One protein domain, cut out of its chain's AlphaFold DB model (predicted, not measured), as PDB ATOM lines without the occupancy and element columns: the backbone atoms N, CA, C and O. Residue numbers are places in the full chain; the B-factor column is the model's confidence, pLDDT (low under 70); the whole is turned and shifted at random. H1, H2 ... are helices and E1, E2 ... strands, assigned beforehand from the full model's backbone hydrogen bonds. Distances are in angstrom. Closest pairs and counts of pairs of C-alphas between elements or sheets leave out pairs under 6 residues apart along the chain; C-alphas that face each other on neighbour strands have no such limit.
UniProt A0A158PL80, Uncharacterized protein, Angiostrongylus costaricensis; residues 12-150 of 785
ATOM      1  N   VAL A  12     -47.396   4.192  23.038       84.00
ATOM      2  CA  VAL A  12     -48.461   5.173  22.792       84.00
ATOM      3  C   VAL A  12     -47.921   6.560  23.119       84.00
ATOM      4  O   VAL A  12     -47.514   6.816  24.252       84.00
ATOM      5  N   PHE A  13     -47.903   7.449  22.129       81.19
ATOM      6  CA  PHE A  13     -47.384   8.807  22.254       81.19
ATOM      7  C   PHE A  13     -48.518   9.817  22.088       81.19
ATOM      8  O   PHE A  13     -49.185   9.816  21.057       81.19
ATOM      9  N   VAL A  14     -48.687  10.725  23.056       81.19
ATOM     10  CA  VAL A  14     -49.724  11.773  23.027       81.19
ATOM     11  C   VAL A  14     -49.082  13.163  23.047       81.19
ATOM     12  O   VAL A  14     -48.195  13.428  23.862       81.19
ATOM     13  N   SER A  15     -49.517  14.061  22.160       79.88
ATOM     14  CA  SER A  15     -48.970  15.422  22.051       79.88
ATOM     15  C   SER A  15     -49.493  16.387  23.123       79.88
ATOM     16  O   SER A  15     -50.636  16.300  23.577       79.88
ATOM     17  N   SER A  16     -48.695  17.408  23.453       75.75
ATOM     18  CA  SER A  16     -49.228  18.637  24.052       75.75
ATOM     19  C   SER A  16     -49.999  19.454  22.993       75.75
ATOM     20  O   SER A  16     -49.596  19.483  21.827       75.75
ATOM     21  N   PRO A  17     -51.100  20.144  23.355       65.88
ATOM     22  CA  PRO A  17     -51.886  20.922  22.390       65.88
ATOM     23  C   PRO A  17     -51.198  22.210  21.895       65.88
ATOM     24  O   PRO A  17     -51.523  22.699  20.813       65.88
ATOM     25  N   PHE A  18     -50.241  22.775  22.644       63.16
ATOM     26  CA  PHE A  18     -49.729  24.139  22.409       63.16
ATOM     27  C   PHE A  18     -48.317  24.246  21.817       63.16
ATOM     28  O   PHE A  18     -47.899  25.353  21.481       63.16
ATOM     29  N   ASP A  19     -47.578  23.144  21.685       66.19
ATOM     30  CA  ASP A  19     -46.172  23.188  21.273       66.19
ATOM     31  C   ASP A  19     -45.968  22.854  19.789       66.19
ATOM     32  O   ASP A  19     -46.746  22.120  19.171       66.19
ATOM     33  N   ASN A  20     -44.845  23.336  19.249       79.75
ATOM     34  CA  ASN A  20     -44.197  22.729  18.090       79.75
ATOM     35  C   ASN A  20     -43.487  21.457  18.567       79.75
ATOM     36  O   ASN A  20     -42.399  21.520  19.151       79.75
ATOM     37  N   PHE A  21     -44.129  20.314  18.353       86.06
ATOM     38  CA  PHE A  21     -43.625  19.000  18.733       86.06
ATOM     39  C   PHE A  21     -43.217  18.181  17.499       86.06
ATOM     40  O   PHE A  21     -43.650  18.432  16.371       86.06
ATOM     41  N   ARG A  22     -42.406  17.158  17.758       91.56
ATOM     42  CA  ARG A  22     -41.989  16.107  16.830       91.56
ATOM     43  C   ARG A  22     -42.147  14.790  17.585       91.56
ATOM     44  O   ARG A  22     -41.510  14.610  18.618       91.56
ATOM     45  N   MET A  23     -43.050  13.934  17.123       92.62
ATOM     46  CA  MET A  23     -43.339  12.618  17.698       92.62
ATOM     47  C   MET A  23     -42.878  11.567  16.704       92.62
ATOM     48  O   MET A  23     -43.297  11.599  15.552       92.62
ATOM     49  N   GLU A  24     -42.016  10.651  17.126       95.12
ATOM     50  CA  GLU A  24     -41.418   9.652  16.240       95.12
ATOM     51  C   GLU A  24     -41.425   8.296  16.936       95.12
ATOM     52  O   GLU A  24     -41.174   8.207  18.138       95.12
ATOM     53  N   CYS A  25     -41.742   7.249  16.182       95.38
ATOM     54  CA  CYS A  25     -41.591   5.881  16.647       95.38
ATOM     55  C   CYS A  25     -40.102   5.578  16.900       95.38
ATOM     56  O   CYS A  25     -39.230   6.164  16.247       95.38
ATOM     57  N   PRO A  26     -39.779   4.653  17.822       92.75
ATOM     58  CA  PRO A  26     -38.413   4.164  17.951       92.75
ATOM     59  C   PRO A  26     -37.948   3.512  16.638       92.75
ATOM     60  O   PRO A  26     -38.757   3.015  15.853       92.75
ATOM     61  N   LYS A  27     -36.630   3.492  16.406       88.69
ATOM     62  CA  LYS A  27     -36.033   2.819  15.239       88.69
ATOM     63  C   LYS A  27     -36.511   1.371  15.139       88.69
ATOM     64  O   LYS A  27     -36.608   0.692  16.160       88.69
ATOM     65  N   ARG A  28     -36.754   0.892  13.916       85.50
ATOM     66  CA  ARG A  28     -37.363  -0.420  13.624       85.50
ATOM     67  C   ARG A  28     -38.815  -0.591  14.111       85.50
ATOM     68  O   ARG A  28     -39.330  -1.710  14.097       85.50
ATOM     69  N   ALA A  29     -39.510   0.493  14.460       90.94
ATOM     70  CA  ALA A  29     -40.962   0.522  14.648       90.94
ATOM     71  C   ALA A  29     -41.637   1.481  13.655       90.94
ATOM     72  O   ALA A  29     -41.048   2.464  13.204       90.94
ATOM     73  N   ALA A  30     -42.892   1.193  13.324       91.69
ATOM     74  CA  ALA A  30     -43.739   2.050  12.500       91.69
ATOM     75  C   ALA A  30     -45.018   2.407  13.261       91.69
ATOM     76  O   ALA A  30     -45.457   1.662  14.140       91.69
ATOM     77  N   ALA A  31     -45.624   3.538  12.909       93.06
ATOM     78  CA  ALA A  31     -46.929   3.909  13.432       93.06
ATOM     79  C   ALA A  31     -47.996   2.971  12.846       93.06
ATOM     80  O   ALA A  31     -48.019   2.744  11.637       93.06
ATOM     81  N   VAL A  32     -48.886   2.439  13.681       91.19
ATOM     82  CA  VAL A  32     -50.032   1.615  13.244       91.19
ATOM     83  C   VAL A  32     -51.262   2.491  13.061       91.19
ATOM     84  O   VAL A  32     -51.957   2.423  12.045       91.19
ATOM     85  N   GLU A  33     -51.493   3.339  14.057       90.44
ATOM     86  CA  GLU A  33     -52.648   4.209  14.208       90.44
ATOM     87  C   GLU A  33     -52.140   5.607  14.574       90.44
ATOM     88  O   GLU A  33     -51.316   5.761  15.480       90.44
ATOM     89  N   LEU A  34     -52.623   6.618  13.856       90.38
ATOM     90  CA  LEU A  34     -52.401   8.028  14.160       90.38
ATOM     91  C   LEU A  34     -53.770   8.705  14.237       90.38
ATOM     92  O   LEU A  34     -54.345   9.059  13.208       90.38
ATOM     93  N   SER A  35     -54.304   8.896  15.444       89.50
ATOM     94  CA  SER A  35     -55.554   9.642  15.613       89.50
ATOM     95  C   SER A  35     -55.259  11.130  15.814       89.50
ATOM     96  O   SER A  35     -54.428  11.519  16.639       89.50
ATOM     97  N   ILE A  36     -55.935  11.972  15.033       88.12
ATOM     98  CA  ILE A  36     -55.788  13.431  15.053       88.12
ATOM     99  C   ILE A  36     -57.098  14.015  15.574       88.12
ATOM    100  O   ILE A  36     -58.146  13.853  14.945       88.12
ATOM    101  N   ARG A  37     -57.053  14.669  16.740       87.31
ATOM    102  CA  ARG A  37     -58.244  15.095  17.486       87.31
ATOM    103  C   ARG A  37     -58.230  16.602  17.718       87.31
ATOM    104  O   ARG A  37     -57.305  17.136  18.328       87.31
ATOM    105  N   MET A  38     -59.286  17.281  17.277       82.19
ATOM    106  CA  MET A  38     -59.518  18.685  17.620       82.19
ATOM    107  C   MET A  38     -60.037  18.785  19.055       82.19
ATOM    108  O   MET A  38     -61.062  18.188  19.388       82.19
ATOM    109  N   VAL A  39     -59.348  19.555  19.896       84.25
ATOM    110  CA  VAL A  39     -59.704  19.773  21.304       84.25
ATOM    111  C   VAL A  39     -59.870  21.269  21.550       84.25
ATOM    112  O   VAL A  39     -59.012  22.077  21.196       84.25
ATOM    113  N   GLU A  40     -60.983  21.663  22.168       81.50
ATOM    114  CA  GLU A  40     -61.178  23.055  22.574       81.50
ATOM    115  C   GLU A  40     -60.392  23.350  23.851       81.50
ATOM    116  O   GLU A  40     -60.517  22.656  24.863       81.50
ATOM    117  N   SER A  41     -59.590  24.414  23.817       75.56
ATOM    118  CA  SER A  41     -58.919  24.930  25.010       75.56
ATOM    119  C   SER A  41     -59.929  25.315  26.096       75.56
ATOM    120  O   SER A  41     -61.018  25.825  25.815       75.56
ATOM    121  N   VAL A  42     -59.554  25.120  27.364       69.62
ATOM    122  CA  VAL A  42     -60.390  25.498  28.513       69.62
ATOM    123  C   VAL A  42     -60.679  27.004  28.459       69.62
ATOM    124  O   VAL A  42     -59.776  27.827  28.600       69.62
ATOM    125  N   GLY A  43     -61.947  27.355  28.223       74.38
ATOM    126  CA  GLY A  43     -62.391  28.727  27.946       74.38
ATOM    127  C   GLY A  43     -62.804  29.006  26.491       74.38
ATOM    128  O   GLY A  43     -63.078  30.162  26.177       74.38
ATOM    129  N   ALA A  44     -62.857  27.988  25.620       62.81
ATOM    130  CA  ALA A  44     -63.425  28.024  24.260       62.81
ATOM    131  C   ALA A  44     -62.861  29.127  23.336       62.81
ATOM    132  O   ALA A  44     -63.526  29.600  22.415       62.81
ATOM    133  N   LYS A  45     -61.625  29.578  23.595       71.81
ATOM    134  CA  LYS A  45     -61.007  30.732  22.916       71.81
ATOM    135  C   LYS A  45     -59.984  30.343  21.844       71.81
ATOM    136  O   LYS A  45     -59.573  31.191  21.051       71.81
ATOM    137  N   ARG A  46     -59.561  29.079  21.840       70.31
ATOM    138  CA  ARG A  46     -58.701  28.438  20.838       70.31
ATOM    139  C   ARG A  46     -59.148  26.997  20.633       70.31
ATOM    140  O   ARG A  46     -59.563  26.345  21.595       70.31
ATOM    141  N   GLN A  47     -59.044  26.537  19.396       75.75
ATOM    142  CA  GLN A  47     -59.059  25.125  19.048       75.75
ATOM    143  C   GLN A  47     -57.606  24.712  18.852       75.75
ATOM    144  O   GLN A  47     -56.869  25.384  18.131       75.75
ATOM    145  N   ASP A  48     -57.211  23.631  19.504       81.69
ATOM    146  CA  ASP A  48     -55.867  23.082  19.447       81.69
ATOM    147  C   ASP A  48     -55.954  21.618  18.994       81.69
ATOM    148  O   ASP A  48     -57.026  21.006  19.014       81.69
ATOM    149  N   VAL A  49     -54.838  21.057  18.534       82.88
ATOM    150  CA  VAL A  49     -54.812  19.715  17.939       82.88
ATOM    151  C   VAL A  49     -54.002  18.786  18.833       82.88
ATOM    152  O   VAL A  49     -52.836  19.060  19.122       82.88
ATOM    153  N   VAL A  50     -54.630  17.698  19.276       87.69
ATOM    154  CA  VAL A  50     -53.985  16.616  20.022       87.69
ATOM    155  C   VAL A  50     -53.794  15.433  19.085       87.69
ATOM    156  O   VAL A  50     -54.719  15.023  18.382       87.69
ATOM    157  N   PHE A  51     -52.583  14.895  19.083       89.88
ATOM    158  CA  PHE A  51     -52.185  13.758  18.267       89.88
ATOM    159  C   PHE A  51     -51.898  12.582  19.189       89.88
ATOM    160  O   PHE A  51     -51.201  12.746  20.189       89.88
ATOM    161  N   ASP A  52     -52.436  11.420  18.843       91.56
ATOM    162  CA  ASP A  52     -52.187  10.150  19.519       91.56
ATOM    163  C   ASP A  52     -51.635   9.172  18.478       91.56
ATOM    164  O   ASP A  52     -52.261   8.965  17.436       91.56
ATOM    165  N   MET A  53     -50.435   8.645  18.714       92.56
ATOM    166  CA  MET A  53     -49.704   7.796  17.776       92.56
ATOM    167  C   MET A  53     -49.278   6.506  18.468       92.56
ATOM    168  O   MET A  53     -48.516   6.541  19.437       92.56
ATOM    169  N   THR A  54     -49.725   5.365  17.941       94.06
ATOM    170  CA  THR A  54     -49.316   4.042  18.428       94.06
ATOM    171  C   THR A  54     -48.255   3.443  17.510       94.06
ATOM    172  O   THR A  54     -48.414   3.451  16.289       94.06
ATOM    173  N   CYS A  55     -47.169   2.925  18.084       94.69
ATOM    174  CA  CYS A  55     -46.073   2.296  17.344       94.69
ATOM    175  C   CYS A  55     -45.964   0.797  17.669       94.69
ATOM    176  O   CYS A  55     -46.047   0.397  18.833       94.69
ATOM    177  N   GLU A  56     -45.737  -0.013  16.636       93.12
ATOM    178  CA  GLU A  56     -45.579  -1.477  16.684       93.12
ATOM    179  C   GLU A  56     -44.374  -1.873  15.803       93.12
ATOM    180  O   GLU A  56     -43.906  -1.076  14.977       93.12
ATOM    181  N   GLY A  57     -43.796  -3.060  16.008       89.25
ATOM    182  CA  GLY A  57     -42.540  -3.436  15.351       89.25
ATOM    183  C   GLY A  57     -42.674  -3.527  13.826       89.25
ATOM    184  O   GLY A  57     -43.633  -4.106  13.314       89.25
ATOM    185  N   ILE A  58     -41.685  -3.039  13.068       85.25
ATOM    186  CA  ILE A  58     -41.673  -3.179  11.596       85.25
ATOM    187  C   ILE A  58     -41.751  -4.652  11.189       85.25
ATOM    188  O   ILE A  58     -42.463  -4.986  10.247       85.25
ATOM    189  N   ASN A  59     -41.101  -5.537  11.946       81.88
ATOM    190  CA  ASN A  59     -41.127  -6.985  11.725       81.88
ATOM    191  C   ASN A  59     -42.491  -7.635  12.038       81.88
ATOM    192  O   ASN A  59     -42.745  -8.748  11.589       81.88
ATOM    193  N   GLU A  60     -43.371  -6.957  12.780       84.31
ATOM    194  CA  GLU A  60     -44.726  -7.419  13.120       84.31
ATOM    195  C   GLU A  60     -45.758  -6.910  12.095       84.31
ATOM    196  O   GLU A  60     -46.706  -7.614  11.741       84.31
ATOM    197  N   LEU A  61     -45.544  -5.699  11.571       79.88
ATOM    198  CA  LEU A  61     -46.388  -5.053  10.559       79.88
ATOM    199  C   LEU A  61     -46.052  -5.506   9.128       79.88
ATOM    200  O   LEU A  61     -46.943  -5.740   8.312       79.88
ATOM    201  N   PHE A  62     -44.760  -5.662   8.837       78.12
ATOM    202  CA  PHE A  62     -44.197  -6.040   7.542       78.12
ATOM    203  C   PHE A  62     -43.243  -7.241   7.712       78.12
ATOM    204  O   PHE A  62     -42.041  -7.098   7.492       78.12
ATOM    205  N   PRO A  63     -43.740  -8.430   8.113       74.62
ATOM    206  CA  PRO A  63     -42.900  -9.588   8.426       74.62
ATOM    207  C   PRO A  63     -42.074 -10.042   7.217       74.62
ATOM    208  O   PRO A  63     -42.617 -10.559   6.240       74.62
ATOM    209  N   TRP A  64     -40.752  -9.843   7.268       73.38
ATOM    210  CA  TRP A  64     -39.814 -10.098   6.168       73.38
ATOM    211  C   TRP A  64     -39.558 -11.599   5.937       73.38
ATOM    212  O   TRP A  64     -38.485 -12.112   6.238       73.38
ATOM    213  N   VAL A  65     -40.534 -12.298   5.349       67.00
ATOM    214  CA  VAL A  65     -40.545 -13.768   5.157       67.00
ATOM    215  C   VAL A  65     -39.267 -14.346   4.510       67.00
ATOM    216  O   VAL A  65     -38.941 -15.502   4.750       67.00
ATOM    217  N   ASN A  66     -38.535 -13.555   3.713       64.81
ATOM    218  CA  ASN A  66     -37.435 -14.024   2.858       64.81
ATOM    219  C   ASN A  66     -36.067 -13.338   3.100       64.81
ATOM    220  O   ASN A  66     -35.188 -13.466   2.249       64.81
ATOM    221  N   ILE A  67     -35.864 -12.591   4.196       62.78
ATOM    222  CA  ILE A  67     -34.560 -11.947   4.476       62.78
ATOM    223  C   ILE A  67     -33.713 -12.784   5.459       62.78
ATOM    224  O   ILE A  67     -34.193 -13.114   6.544       62.78
ATOM    225  N   PRO A  68     -32.441 -13.106   5.133       67.25
ATOM    226  CA  PRO A  68     -31.503 -13.721   6.071       67.25
ATOM    227  C   PRO A  68     -31.293 -12.863   7.324       67.25
ATOM    228  O   PRO A  68     -31.036 -11.666   7.222       67.25
ATOM    229  N   PHE A  69     -31.321 -13.486   8.505       71.25
ATOM    230  CA  PHE A  69     -31.353 -12.793   9.804       71.25
ATOM    231  C   PHE A  69     -30.268 -11.707   9.968       71.25
ATOM    232  O   PHE A  69     -30.574 -10.595  10.389       71.25
ATOM    233  N   GLY A  70     -29.027 -11.980   9.544       66.12
ATOM    234  CA  GLY A  70     -27.910 -11.023   9.619       66.12
ATOM    235  C   GLY A  70     -28.053  -9.768   8.743       66.12
ATOM    236  O   GLY A  70     -27.395  -8.769   9.005       66.12
ATOM    237  N   ILE A  71     -28.935  -9.771   7.736       65.50
ATOM    238  CA  ILE A  71     -29.235  -8.571   6.937       65.50
ATOM    239  C   ILE A  71     -30.193  -7.637   7.695       65.50
ATOM    240  O   ILE A  71     -30.077  -6.422   7.549       65.50
ATOM    241  N   SER A  72     -31.069  -8.172   8.557       64.56
ATOM    242  CA  SER A  72     -31.987  -7.354   9.370       64.56
ATOM    243  C   SER A  72     -31.257  -6.458  10.381       64.56
ATOM    244  O   SER A  72     -31.710  -5.362  10.711       64.56
ATOM    245  N   GLU A  73     -30.068  -6.872  10.828       66.38
ATOM    246  CA  GLU A  73     -29.216  -6.056  11.696       66.38
ATOM    247  C   GLU A  73     -28.535  -4.902  10.940       66.38
ATOM    248  O   GLU A  73     -28.282  -3.861  11.546       66.38
ATOM    249  N   MET A  74     -28.345  -5.045   9.623       60.53
ATOM    250  CA  MET A  74     -27.739  -4.066   8.706       60.53
ATOM    251  C   MET A  74     -28.775  -3.129   8.040       60.53
ATOM    252  O   MET A  74     -28.440  -2.329   7.167       60.53
ATOM    253  N   GLU A  75     -30.050  -3.199   8.435       71.12
ATOM    254  CA  GLU A  75     -31.097  -2.302   7.929       71.12
ATOM    255  C   GLU A  75     -30.863  -0.840   8.339       71.12
ATOM    256  O   GLU A  75     -30.820  -0.515   9.532       71.12
ATOM    257  N   ARG A  76     -30.801   0.051   7.339       79.94
ATOM    258  CA  ARG A  76     -30.882   1.509   7.510       79.94
ATOM    259  C   ARG A  76     -32.279   2.021   7.148       79.94
ATOM    260  O   ARG A  76     -32.943   1.496   6.252       79.94
ATOM    261  N   GLU A  77     -32.713   3.062   7.851       85.44
ATOM    262  CA  GLU A  77     -34.019   3.705   7.680       85.44
ATOM    263  C   GLU A  77     -33.834   5.055   6.970       85.44
ATOM    264  O   GLU A  77     -33.409   6.041   7.575       85.44
ATOM    265  N   ASP A  78     -34.151   5.106   5.676       89.25
ATOM    266  CA  ASP A  78     -34.097   6.331   4.880       89.25
ATOM    267  C   ASP A  78     -35.404   7.110   5.061       89.25
ATOM    268  O   ASP A  78     -36.434   6.795   4.458       89.25
ATOM    269  N   CYS A  79     -35.359   8.115   5.934       93.31
ATOM    270  CA  CYS A  79     -36.514   8.898   6.369       93.31
ATOM    271  C   CYS A  79     -36.553  10.298   5.745       93.31
ATOM    272  O   CYS A  79     -35.540  10.993   5.672       93.31
ATOM    273  N   TYR A  80     -37.749  10.743   5.357       94.94
ATOM    274  CA  TYR A  80     -38.013  12.097   4.869       94.94
ATOM    275  C   TYR A  80     -39.376  12.605   5.362       94.94
ATOM    276  O   TYR A  80     -40.270  11.823   5.685       94.94
ATOM    277  N   TYR A  81     -39.549  13.927   5.417       94.81
ATOM    278  CA  TYR A  81     -40.844  14.534   5.737       94.81
ATOM    279  C   TYR A  81     -41.683  14.754   4.474       94.81
ATOM    280  O   TYR A  81     -41.170  15.194   3.443       94.81
ATOM    281  N   SER A  82     -42.983  14.477   4.573       93.56
ATOM    282  CA  SER A  82     -43.974  14.723   3.525       93.56
ATOM    283  C   SER A  82     -44.101  16.211   3.175       93.56
ATOM    284  O   SER A  82     -43.605  17.093   3.883       93.56
ATOM    285  N   SER A  83     -44.872  16.523   2.132       91.44
ATOM    286  CA  SER A  83     -45.487  17.849   2.018       91.44
ATOM    287  C   SER A  83     -46.217  18.219   3.317       91.44
ATOM    288  O   SER A  83     -46.782  17.343   3.980       91.44
ATOM    289  N   MET A  84     -46.216  19.506   3.673       90.75
ATOM    290  CA  MET A  84     -47.086  20.005   4.741       90.75
ATOM    291  C   MET A  84     -48.549  19.744   4.387       90.75
ATOM    292  O   MET A  84     -48.945  19.960   3.243       90.75
ATOM    293  N   LEU A  85     -49.321  19.339   5.389       90.38
ATOM    294  CA  LEU A  85     -50.769  19.194   5.336       90.38
ATOM    295  C   LEU A  85     -51.419  19.927   6.511       90.38
ATOM    296  O   LEU A  85     -50.807  20.082   7.571       90.38
ATOM    297  N   ASP A  86     -52.658  20.358   6.333       90.06
ATOM    298  CA  ASP A  86     -53.491  20.952   7.371       90.06
ATOM    299  C   ASP A  86     -54.678  20.017   7.663       90.06
ATOM    300  O   ASP A  86     -55.593  19.934   6.844       90.06
ATOM    301  N   PRO A  87     -54.714  19.309   8.812       83.75
ATOM    302  CA  PRO A  87     -55.776  18.347   9.116       83.75
ATOM    303  C   PRO A  87     -57.192  18.940   9.186       83.75
ATOM    304  O   PRO A  87     -58.149  18.169   9.227       83.75
ATOM    305  N   ILE A  88     -57.331  20.273   9.236       84.25
ATOM    306  CA  ILE A  88     -58.620  20.980   9.285       84.25
ATOM    307  C   ILE A  88     -59.086  21.397   7.883       84.25
ATOM    308  O   ILE A  88     -60.286  21.436   7.626       84.25
ATOM    309  N   LEU A  89     -58.158  21.727   6.978       87.81
ATOM    310  CA  LEU A  89     -58.483  22.205   5.626       87.81
ATOM    311  C   LEU A  89     -58.432  21.084   4.577       87.81
ATOM    312  O   LEU A  89     -59.230  21.073   3.641       87.81
ATOM    313  N   ASP A  90     -57.521  20.129   4.748       87.12
ATOM    314  CA  ASP A  90     -57.262  19.042   3.809       87.12
ATOM    315  C   ASP A  90     -58.140  17.818   4.145       87.12
ATOM    316  O   ASP A  90     -57.660  16.737   4.510       87.12
ATOM    317  N   GLU A  91     -59.465  17.987   4.059       78.12
ATOM    318  CA  GLU A  91     -60.435  16.920   4.351       78.12
ATOM    319  C   GLU A  91     -60.261  15.712   3.410       78.12
ATOM    320  O   GLU A  91     -60.232  14.568   3.870       78.12
ATOM    321  N   THR A  92     -60.091  15.969   2.107       65.62
ATOM    322  CA  THR A  92     -60.245  14.993   1.008       65.62
ATOM    323  C   THR A  92     -58.993  14.201   0.629       65.62
ATOM    324  O   THR A  92     -59.073  13.338  -0.243       65.62
ATOM    325  N   SER A  93     -57.839  14.479   1.233       68.69
ATOM    326  CA  SER A  93     -56.590  13.772   0.939       68.69
ATOM    327  C   SER A  93     -56.314  12.641   1.931       68.69
ATOM    328  O   SER A  93     -56.119  12.862   3.135       68.69
ATOM    329  N   ASP A  94     -56.233  11.432   1.374       73.38
ATOM    330  CA  ASP A  94     -55.718  10.222   2.012       73.38
ATOM    331  C   ASP A  94     -54.188  10.311   2.112       73.38
ATOM    332  O   ASP A  94     -53.442   9.823   1.262       73.38
ATOM    333  N   PHE A  95     -53.699  11.011   3.137       78.69
ATOM    334  CA  PHE A  95     -52.265  11.167   3.365       78.69
ATOM    335  C   PHE A  95     -51.627   9.850   3.820       78.69
ATOM    336  O   PHE A  95     -51.597   9.529   5.004       78.69
ATOM    337  N   SER A  96     -51.063   9.111   2.873       84.00
ATOM    338  CA  SER A  96     -50.233   7.932   3.118       84.00
ATOM    339  C   SER A  96     -48.802   8.151   2.630       84.00
ATOM    340  O   SER A  96     -48.574   8.834   1.629       84.00
ATOM    341  N   CYS A  97     -47.831   7.506   3.279       88.50
ATOM    342  CA  CYS A  97     -46.489   7.349   2.712       88.50
ATOM    343  C   CYS A  97     -46.541   6.542   1.399       88.50
ATOM    344  O   CYS A  97     -47.512   5.822   1.149       88.50
ATOM    345  N   LYS A  98     -45.525   6.662   0.533       86.38
ATOM    346  CA  LYS A  98     -45.568   6.012  -0.790       86.38
ATOM    347  C   LYS A  98     -45.545   4.488  -0.663       86.38
ATOM    348  O   LYS A  98     -45.165   3.921   0.360       86.38
ATOM    349  N   HIS A  99     -45.883   3.801  -1.750       77.31
ATOM    350  CA  HIS A  99     -45.762   2.348  -1.813       77.31
ATOM    351  C   HIS A  99     -44.336   1.886  -1.425       77.31
ATOM    352  O   HIS A  99     -43.346   2.413  -1.932       77.31
ATOM    353  N   ARG A 100     -44.252   0.891  -0.529       76.25
ATOM    354  CA  ARG A 100     -43.050   0.383   0.180       76.25
ATOM    355  C   ARG A 100     -42.483   1.249   1.323       76.25
ATOM    356  O   ARG A 100     -41.649   0.738   2.071       76.25
ATOM    357  N   GLU A 101     -42.951   2.473   1.541       87.69
ATOM    358  CA  GLU A 101     -42.603   3.287   2.722       87.69
ATOM    359  C   GLU A 101     -43.487   2.913   3.940       87.69
ATOM    360  O   GLU A 101     -44.333   2.022   3.851       87.69
ATOM    361  N   TYR A 102     -43.257   3.541   5.094       89.38
ATOM    362  CA  TYR A 102     -44.087   3.451   6.305       89.38
ATOM    363  C   TYR A 102     -44.080   4.786   7.057       89.38
ATOM    364  O   TYR A 102     -43.114   5.546   6.965       89.38
ATOM    365  N   LEU A 103     -45.151   5.067   7.805       93.19
ATOM    366  CA  LEU A 103     -45.209   6.209   8.714       93.19
ATOM    367  C   LEU A 103     -44.365   5.902   9.957       93.19
ATOM    368  O   LEU A 103     -44.580   4.889  10.619       93.19
ATOM    369  N   ALA A 104     -43.417   6.777  10.271       95.12
ATOM    370  CA  ALA A 104     -42.516   6.644  11.417       95.12
ATOM    371  C   ALA A 104     -42.609   7.828  12.396       95.12
ATOM    372  O   ALA A 104     -41.937   7.835  13.422       95.12
ATOM    373  N   GLY A 105     -43.421   8.843  12.094       95.06
ATOM    374  CA  GLY A 105     -43.600   9.993  12.972       95.06
ATOM    375  C   GLY A 105     -44.421  11.124  12.364       95.06
ATOM    376  O   GLY A 105     -44.831  11.072  11.204       95.06
ATOM    377  N   ILE A 106     -44.629  12.171  13.155       94.75
ATOM    378  CA  ILE A 106     -45.344  13.390  12.791       94.75
ATOM    379  C   ILE A 106     -44.714  14.610  13.479       94.75
ATOM    380  O   ILE A 106     -44.413  14.594  14.674       94.75
ATOM    381  N   THR A 107     -44.537  15.690  12.719       93.50
ATOM    382  CA  THR A 107     -43.988  16.968  13.196       93.50
ATOM    383  C   THR A 107     -44.979  18.092  12.934       93.50
ATOM    384  O   THR A 107     -45.434  18.265  11.804       93.50
ATOM    385  N   ARG A 108     -45.274  18.905  13.953       90.12
ATOM    386  CA  ARG A 108     -46.053  20.144  13.824       90.12
ATOM    387  C   ARG A 108     -45.106  21.332  13.673       90.12
ATOM    388  O   ARG A 108     -44.311  21.606  14.571       90.12
ATOM    389  N   LEU A 109     -45.196  22.038  12.544       83.62
ATOM    390  CA  LEU A 109     -44.310  23.171  12.242       83.62
ATOM    391  C   LEU A 109     -44.884  24.516  12.692       83.62
ATOM    392  O   LEU A 109     -44.174  25.315  13.304       83.62
ATOM    393  N   THR A 110     -46.142  24.794  12.347       81.12
ATOM    394  CA  THR A 110     -46.807  26.083  12.599       81.12
ATOM    395  C   THR A 110     -48.319  25.903  12.635       81.12
ATOM    396  O   THR A 110     -48.867  25.264  11.737       81.12
ATOM    397  N   ASP A 111     -48.991  26.533  13.599       82.88
ATOM    398  CA  ASP A 111     -50.454  26.585  13.717       82.88
ATOM    399  C   ASP A 111     -51.109  25.189  13.667       82.88
ATOM    400  O   ASP A 111     -51.006  24.412  14.620       82.88
ATOM    401  N   THR A 112     -51.769  24.867  12.559       83.62
ATOM    402  CA  THR A 112     -52.465  23.607  12.254       83.62
ATOM    403  C   THR A 112     -51.641  22.661  11.378       83.62
ATOM    404  O   THR A 112     -51.970  21.483  11.268       83.62
ATOM    405  N   ARG A 113     -50.558  23.146  10.760       89.00
ATOM    406  CA  ARG A 113     -49.818  22.420   9.722       89.00
ATOM    407  C   ARG A 113     -48.841  21.405  10.296       89.00
ATOM    408  O   ARG A 113     -47.970  21.736  11.112       89.00
ATOM    409  N   VAL A 114     -48.936  20.186   9.779       91.69
ATOM    410  CA  VAL A 114     -48.081  19.052  10.132       91.69
ATOM    411  C   VAL A 114     -47.382  18.470   8.906       91.69
ATOM    412  O   VAL A 114     -47.800  18.675   7.769       91.69
ATOM    413  N   GLN A 115     -46.302  17.736   9.146       94.19
ATOM    414  CA  GLN A 115     -45.656  16.858   8.175       94.19
ATOM    415  C   GLN A 115     -45.567  15.453   8.757       94.19
ATOM    416  O   GLN A 115     -45.243  15.283   9.933       94.19
ATOM    417  N   LEU A 116     -45.808  14.451   7.920       94.56
ATOM    418  CA  LEU A 116     -45.606  13.046   8.248       94.56
ATOM    419  C   LEU A 116     -44.146  12.676   7.974       94.56
ATOM    420  O   LEU A 116     -43.612  13.049   6.931       94.56
ATOM    421  N   MET A 117     -43.495  11.946   8.880       95.44
ATOM    422  CA  MET A 117     -42.204  11.323   8.594       95.44
ATOM    423  C   MET A 117     -42.446   9.967   7.938       95.44
ATOM    424  O   MET A 117     -42.921   9.032   8.585       95.44
ATOM    425  N   CYS A 118     -42.099   9.867   6.662       94.88
ATOM    426  CA  CYS A 118     -42.156   8.635   5.895       94.88
ATOM    427  C   CYS A 118     -40.753   8.044   5.787       94.88
ATOM    428  O   CYS A 118     -39.824   8.716   5.337       94.88
ATOM    429  N   CYS A 119     -40.597   6.787   6.186       92.75
ATOM    430  CA  CYS A 119     -39.328   6.073   6.119       92.75
ATOM    431  C   CYS A 119     -39.399   4.906   5.131       92.75
ATOM    432  O   CYS A 119     -40.450   4.296   4.912       92.75
ATOM    433  N   ARG A 120     -38.257   4.582   4.527       87.62
ATOM    434  CA  ARG A 120     -38.045   3.399   3.692       87.62
ATOM    435  C   ARG A 120     -36.896   2.592   4.276       87.62
ATOM    436  O   ARG A 120     -35.803   3.116   4.455       87.62
ATOM    437  N   LEU A 121     -37.126   1.305   4.511       80.94
ATOM    438  CA  LEU A 121     -36.043   0.397   4.887       80.94
ATOM    439  C   LEU A 121     -35.173   0.123   3.659       80.94
ATOM    440  O   LEU A 121     -35.689  -0.152   2.569       80.94
ATOM    441  N   ARG A 122     -33.858   0.205   3.848       76.75
ATOM    442  CA  ARG A 122     -32.838  -0.151   2.865       76.75
ATOM    443  C   ARG A 122     -31.816  -1.077   3.505       76.75
ATOM    444  O   ARG A 122     -31.116  -0.703   4.443       76.75
ATOM    445  N   SER A 123     -31.686  -2.262   2.928       69.50
ATOM    446  CA  SER A 123     -30.586  -3.184   3.191       69.50
ATOM    447  C   SER A 123     -29.442  -2.850   2.228       69.50
ATOM    448  O   SER A 123     -29.309  -3.440   1.155       69.50
ATOM    449  N   ARG A 124     -28.642  -1.833   2.561       68.00
ATOM    450  CA  ARG A 124     -27.405  -1.556   1.818       68.00
ATOM    451  C   ARG A 124     -26.277  -2.336   2.472       68.00
ATOM    452  O   ARG A 124     -26.055  -2.195   3.667       68.00
ATOM    453  N   ASP A 125     -25.576  -3.141   1.685       65.69
ATOM    454  CA  ASP A 125     -24.344  -3.771   2.135       65.69
ATOM    455  C   ASP A 125     -23.260  -2.689   2.221       65.69
ATOM    456  O   ASP A 125     -22.812  -2.155   1.202       65.69
ATOM    457  N   GLU A 126     -22.899  -2.313   3.449       65.94
ATOM    458  CA  GLU A 126     -21.898  -1.276   3.718       65.94
ATOM    459  C   GLU A 126     -20.491  -1.712   3.289       65.94
ATOM    460  O   GLU A 126     -19.708  -0.876   2.844       65.94
ATOM    461  N   TYR A 127     -20.184  -3.012   3.367       66.50
ATOM    462  CA  TYR A 127     -18.868  -3.559   3.032       66.50
ATOM    463  C   TYR A 127     -18.675  -3.696   1.519       66.50
ATOM    464  O   TYR A 127     -17.603  -3.394   0.999       66.50
ATOM    465  N   ASN A 128     -19.716  -4.118   0.796       70.25
ATOM    466  CA  ASN A 128     -19.678  -4.279  -0.660       70.25
ATOM    467  C   ASN A 128     -20.164  -3.033  -1.432       70.25
ATOM    468  O   ASN A 128     -20.211  -3.062  -2.662       70.25
ATOM    469  N   CYS A 129     -20.561  -1.952  -0.745       68.06
ATOM    470  CA  CYS A 129     -21.242  -0.758  -1.281       68.06
ATOM    471  C   CYS A 129     -22.589  -1.009  -2.011       68.06
ATOM    472  O   CYS A 129     -23.212  -0.041  -2.470       68.06
ATOM    473  N   GLN A 130     -23.058  -2.259  -2.134       72.38
ATOM    474  CA  GLN A 130     -24.201  -2.653  -2.971       72.38
ATOM    475  C   GLN A 130     -25.554  -2.408  -2.276       72.38
ATOM    476  O   GLN A 130     -25.824  -2.931  -1.195       72.38
ATOM    477  N   GLU A 131     -26.451  -1.648  -2.917       66.06
ATOM    478  CA  GLU A 131     -27.854  -1.539  -2.486       66.06
ATOM    479  C   GLU A 131     -28.620  -2.786  -2.954       66.06
ATOM    480  O   GLU A 131     -29.072  -2.869  -4.096       66.06
ATOM    481  N   THR A 132     -28.755  -3.779  -2.071       65.25
ATOM    482  CA  THR A 132     -29.533  -4.988  -2.367       65.25
ATOM    483  C   THR A 132     -31.018  -4.687  -2.177       65.25
ATOM    484  O   THR A 132     -31.551  -4.659  -1.069       65.25
ATOM    485  N   ILE A 133     -31.708  -4.406  -3.289       64.38
ATOM    486  CA  ILE A 133     -33.148  -4.119  -3.284       64.38
ATOM    487  C   ILE A 133     -33.920  -5.425  -3.070       64.38
ATOM    488  O   ILE A 133     -34.422  -6.042  -4.011       64.38
ATOM    489  N   PHE A 134     -34.061  -5.833  -1.811       63.72
ATOM    490  CA  PHE A 134     -35.051  -6.836  -1.450       63.72
ATOM    491  C   PHE A 134     -36.445  -6.305  -1.786       63.72
ATOM    492  O   PHE A 134     -36.828  -5.189  -1.415       63.72
ATOM    493  N   ASN A 135     -37.237  -7.119  -2.480       57.69
ATOM    494  CA  ASN A 135     -38.671  -6.892  -2.493       57.69
ATOM    495  C   ASN A 135     -39.159  -7.029  -1.051       57.69
ATOM    496  O   ASN A 135     -38.943  -8.070  -0.428       57.69
ATOM    497  N   LYS A 136     -39.804  -5.975  -0.526       56.62
ATOM    498  CA  LYS A 136     -40.512  -6.056   0.756       56.62
ATOM    499  C   LYS A 136     -41.407  -7.304   0.742       56.62
ATOM    500  O   LYS A 136     -41.961  -7.623  -0.318       56.62
ATOM    501  N   PRO A 137     -41.610  -7.971   1.892       54.31
ATOM    502  CA  PRO A 137     -42.711  -8.914   2.007       54.31
ATOM    503  C   PRO A 137     -44.002  -8.225   1.558       54.31
ATOM    504  O   PRO A 137     -44.181  -7.021   1.782       54.31
ATOM    505  N   VAL A 138     -44.925  -8.986   0.969       54.78
ATOM    506  CA  VAL A 138     -46.311  -8.527   0.819       54.78
ATOM    507  C   VAL A 138     -46.944  -8.598   2.208       54.78
ATOM    508  O   VAL A 138     -47.660  -9.535   2.545       54.78
ATOM    509  N   GLY A 139     -46.560  -7.640   3.055       53.62
ATOM    510  CA  GLY A 139     -47.081  -7.498   4.402       53.62
ATOM    511  C   GLY A 139     -48.595  -7.344   4.354       53.62
ATOM    512  O   GLY A 139     -49.146  -6.817   3.383       53.62
ATOM    513  N   LEU A 140     -49.254  -7.809   5.415       51.62
ATOM    514  CA  LEU A 140     -50.686  -7.613   5.620       51.62
ATOM    515  C   LEU A 140     -51.031  -6.146   5.339       51.62
ATOM    516  O   LEU A 140     -50.303  -5.256   5.775       51.62
ATOM    517  N   THR A 141     -52.124  -5.888   4.619       54.06
ATOM    518  CA  THR A 141     -52.451  -4.573   4.026       54.06
ATOM    519  C   THR A 141     -52.905  -3.514   5.041       54.06
ATOM    520  O   THR A 141     -53.720  -2.649   4.729       54.06
ATOM    521  N   LYS A 142     -52.365  -3.572   6.262       59.09
ATOM    522  CA  LYS A 142     -52.398  -2.543   7.298       59.09
ATOM    523  C   LYS A 142     -51.576  -1.333   6.837       59.09
ATOM    524  O   LYS A 142     -50.449  -1.116   7.280       59.09
ATOM    525  N   SER A 143     -52.133  -0.541   5.925       63.16
ATOM    526  CA  SER A 143     -51.725   0.856   5.803       63.16
ATOM    527  C   SER A 143     -51.947   1.554   7.147       63.16
ATOM    528  O   SER A 143     -52.869   1.226   7.892       63.16
ATOM    529  N   THR A 144     -51.075   2.502   7.471       68.12
ATOM    530  CA  THR A 144     -51.105   3.225   8.744       68.12
ATOM    531  C   THR A 144     -52.372   4.078   8.800       68.12
ATOM    532  O   THR A 144     -52.514   5.007   8.001       68.12
ATOM    533  N   VAL A 145     -53.315   3.748   9.683       72.06
ATOM    534  CA  VAL A 145     -54.646   4.372   9.675       72.06
ATOM    535  C   VAL A 145     -54.565   5.740  10.343       72.06
ATOM    536  O   VAL A 145     -54.285   5.839  11.538       72.06
ATOM    537  N   ILE A 146     -54.816   6.800   9.569       76.38
ATOM    538  CA  ILE A 146     -54.912   8.168  10.090       76.38
ATOM    539  C   ILE A 146     -56.381   8.483  10.381       76.38
ATOM    540  O   ILE A 146     -57.133   8.867   9.483       76.38
ATOM    541  N   GLU A 147     -56.808   8.328  11.635       78.56
ATOM    542  CA  GLU A 147     -58.176   8.669  12.031       78.56
ATOM    543  C   GLU A 147     -58.302  10.183  12.272       78.56
ATOM    544  O   GLU A 147     -57.913  10.712  13.319       78.56
ATOM    545  N   LYS A 148     -58.870  10.900  11.293       73.69
ATOM    546  CA  LYS A 148     -59.253  12.314  11.433       73.69
ATOM    547  C   LYS A 148     -60.538  12.415  12.273       73.69
ATOM    548  O   LYS A 148     -61.644  12.393  11.732       73.69
ATOM    549  N   ALA A 149     -60.417  12.582  13.590       69.44
ATOM    550  CA  ALA A 149     -61.554  12.805  14.489       69.44
ATOM    551  C   ALA A 149     -62.073  14.259  14.388       69.44
ATOM    552  O   ALA A 149     -62.040  15.032  15.346       69.44
ATOM    553  N   ALA A 150     -62.566  14.637  13.204       54.03
ATOM    554  CA  ALA A 150     -63.011  15.994  12.866       54.03
ATOM    555  C   ALA A 150     -64.273  16.453  13.627       54.03
ATOM    556  O   ALA A 150     -64.615  17.636  13.634       54.03
TER     557      ALA A 150
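AT A GLANCE: This is residues 12 to 150 of the 785 residues of an uncharacterized protein of Angiostrongylus costaricensis (UniProt A0A158PL80). This is a long, narrow sandwich of two four-stranded sheets face to face, their strands running nearly along each other: E1 E4 E3 E8 is the flatter sheet, and E2 E6 E7 E5 is curled like part of a barrel. One end is the turn of the E3 and E4 hairpin; towards the other end lie the short helices H1 and H2, and residues 123 to 130 of the E7 to E8 link reach out beyond them. The 139 printed residues hold E1 E2 E3 E4 H1 H2 E5 E6 E7 E8 in that order, mostly strand, with under half of the residues in named elements; the first sheet is mixed, the second all antiparallel. The whole is only just compact, close to loose, with a radius of gyration of the C-alphas of 16.9 A and spans of 60 by 27 by 25 A.

HOW THE PARTS SIT: Start at edge strand E1, residues 12 to 14, antiparallel to E4, residues 47 to 57; N 13 and O 53 are 2.9 A apart. E4 forms a hairpin with E3, residues 29 to 40, where N 35 and O 52 are 2.9 A apart. On E3's other side find E8, residues 145 to 149, parallel, with N 147 and O 34 at 3.0 A. In the second sheet, strongly twisted, E2, residues 22 to 24, is antiparallel to E6, residues 102 to 110: N 23 and O 106 are 2.9 A apart. E6 and E7, residues 113 to 122, form a hairpin, with N 115 and O 107 at 2.8 A. E5, residues 76 to 81, is E7's other antiparallel neighbour; N 78 and O 120 are 2.9 A apart. Between the sheets, the closest C-alphas of E3 and E6 are those of Ala 30 and Ala 104, 4.9 A. H1, residues 58 to 61, only grazes the first sheet; H2, residues 69 to 73, is on neither sheet. H1 is too short for an O i to N i+4 pair; H2 has 0 of 1 within hydrogen-bond range and 1 of 2 O i to N i+3 pairs.

IN THESE COORDINATES: Find C-alpha 12 at (-48.461, 5.173, 22.792), where E1 begins. E3 runs 31.3 A and bends by 58 degrees at residue 32; E4 runs 33.2 A. E5 spans 16.5 A from C-alpha 76 at (-30.882, 1.509, 7.510). E6, 23.6 A, bends by 52 degrees at residue 105, and E7 spans 29.1 A. E8 ends at C-alpha 149, (-61.554, 12.805, 14.489).

THE WHOLE: The C-alphas farthest apart, Gly 43 and Asn 128, are 61.1 A apart. The printed part has no cut. The links E5 to E6 and E7 to E8 are long. Mean pLDDT of the printed part is 79.4; look for values under 70 at residues 131 to 144, among others.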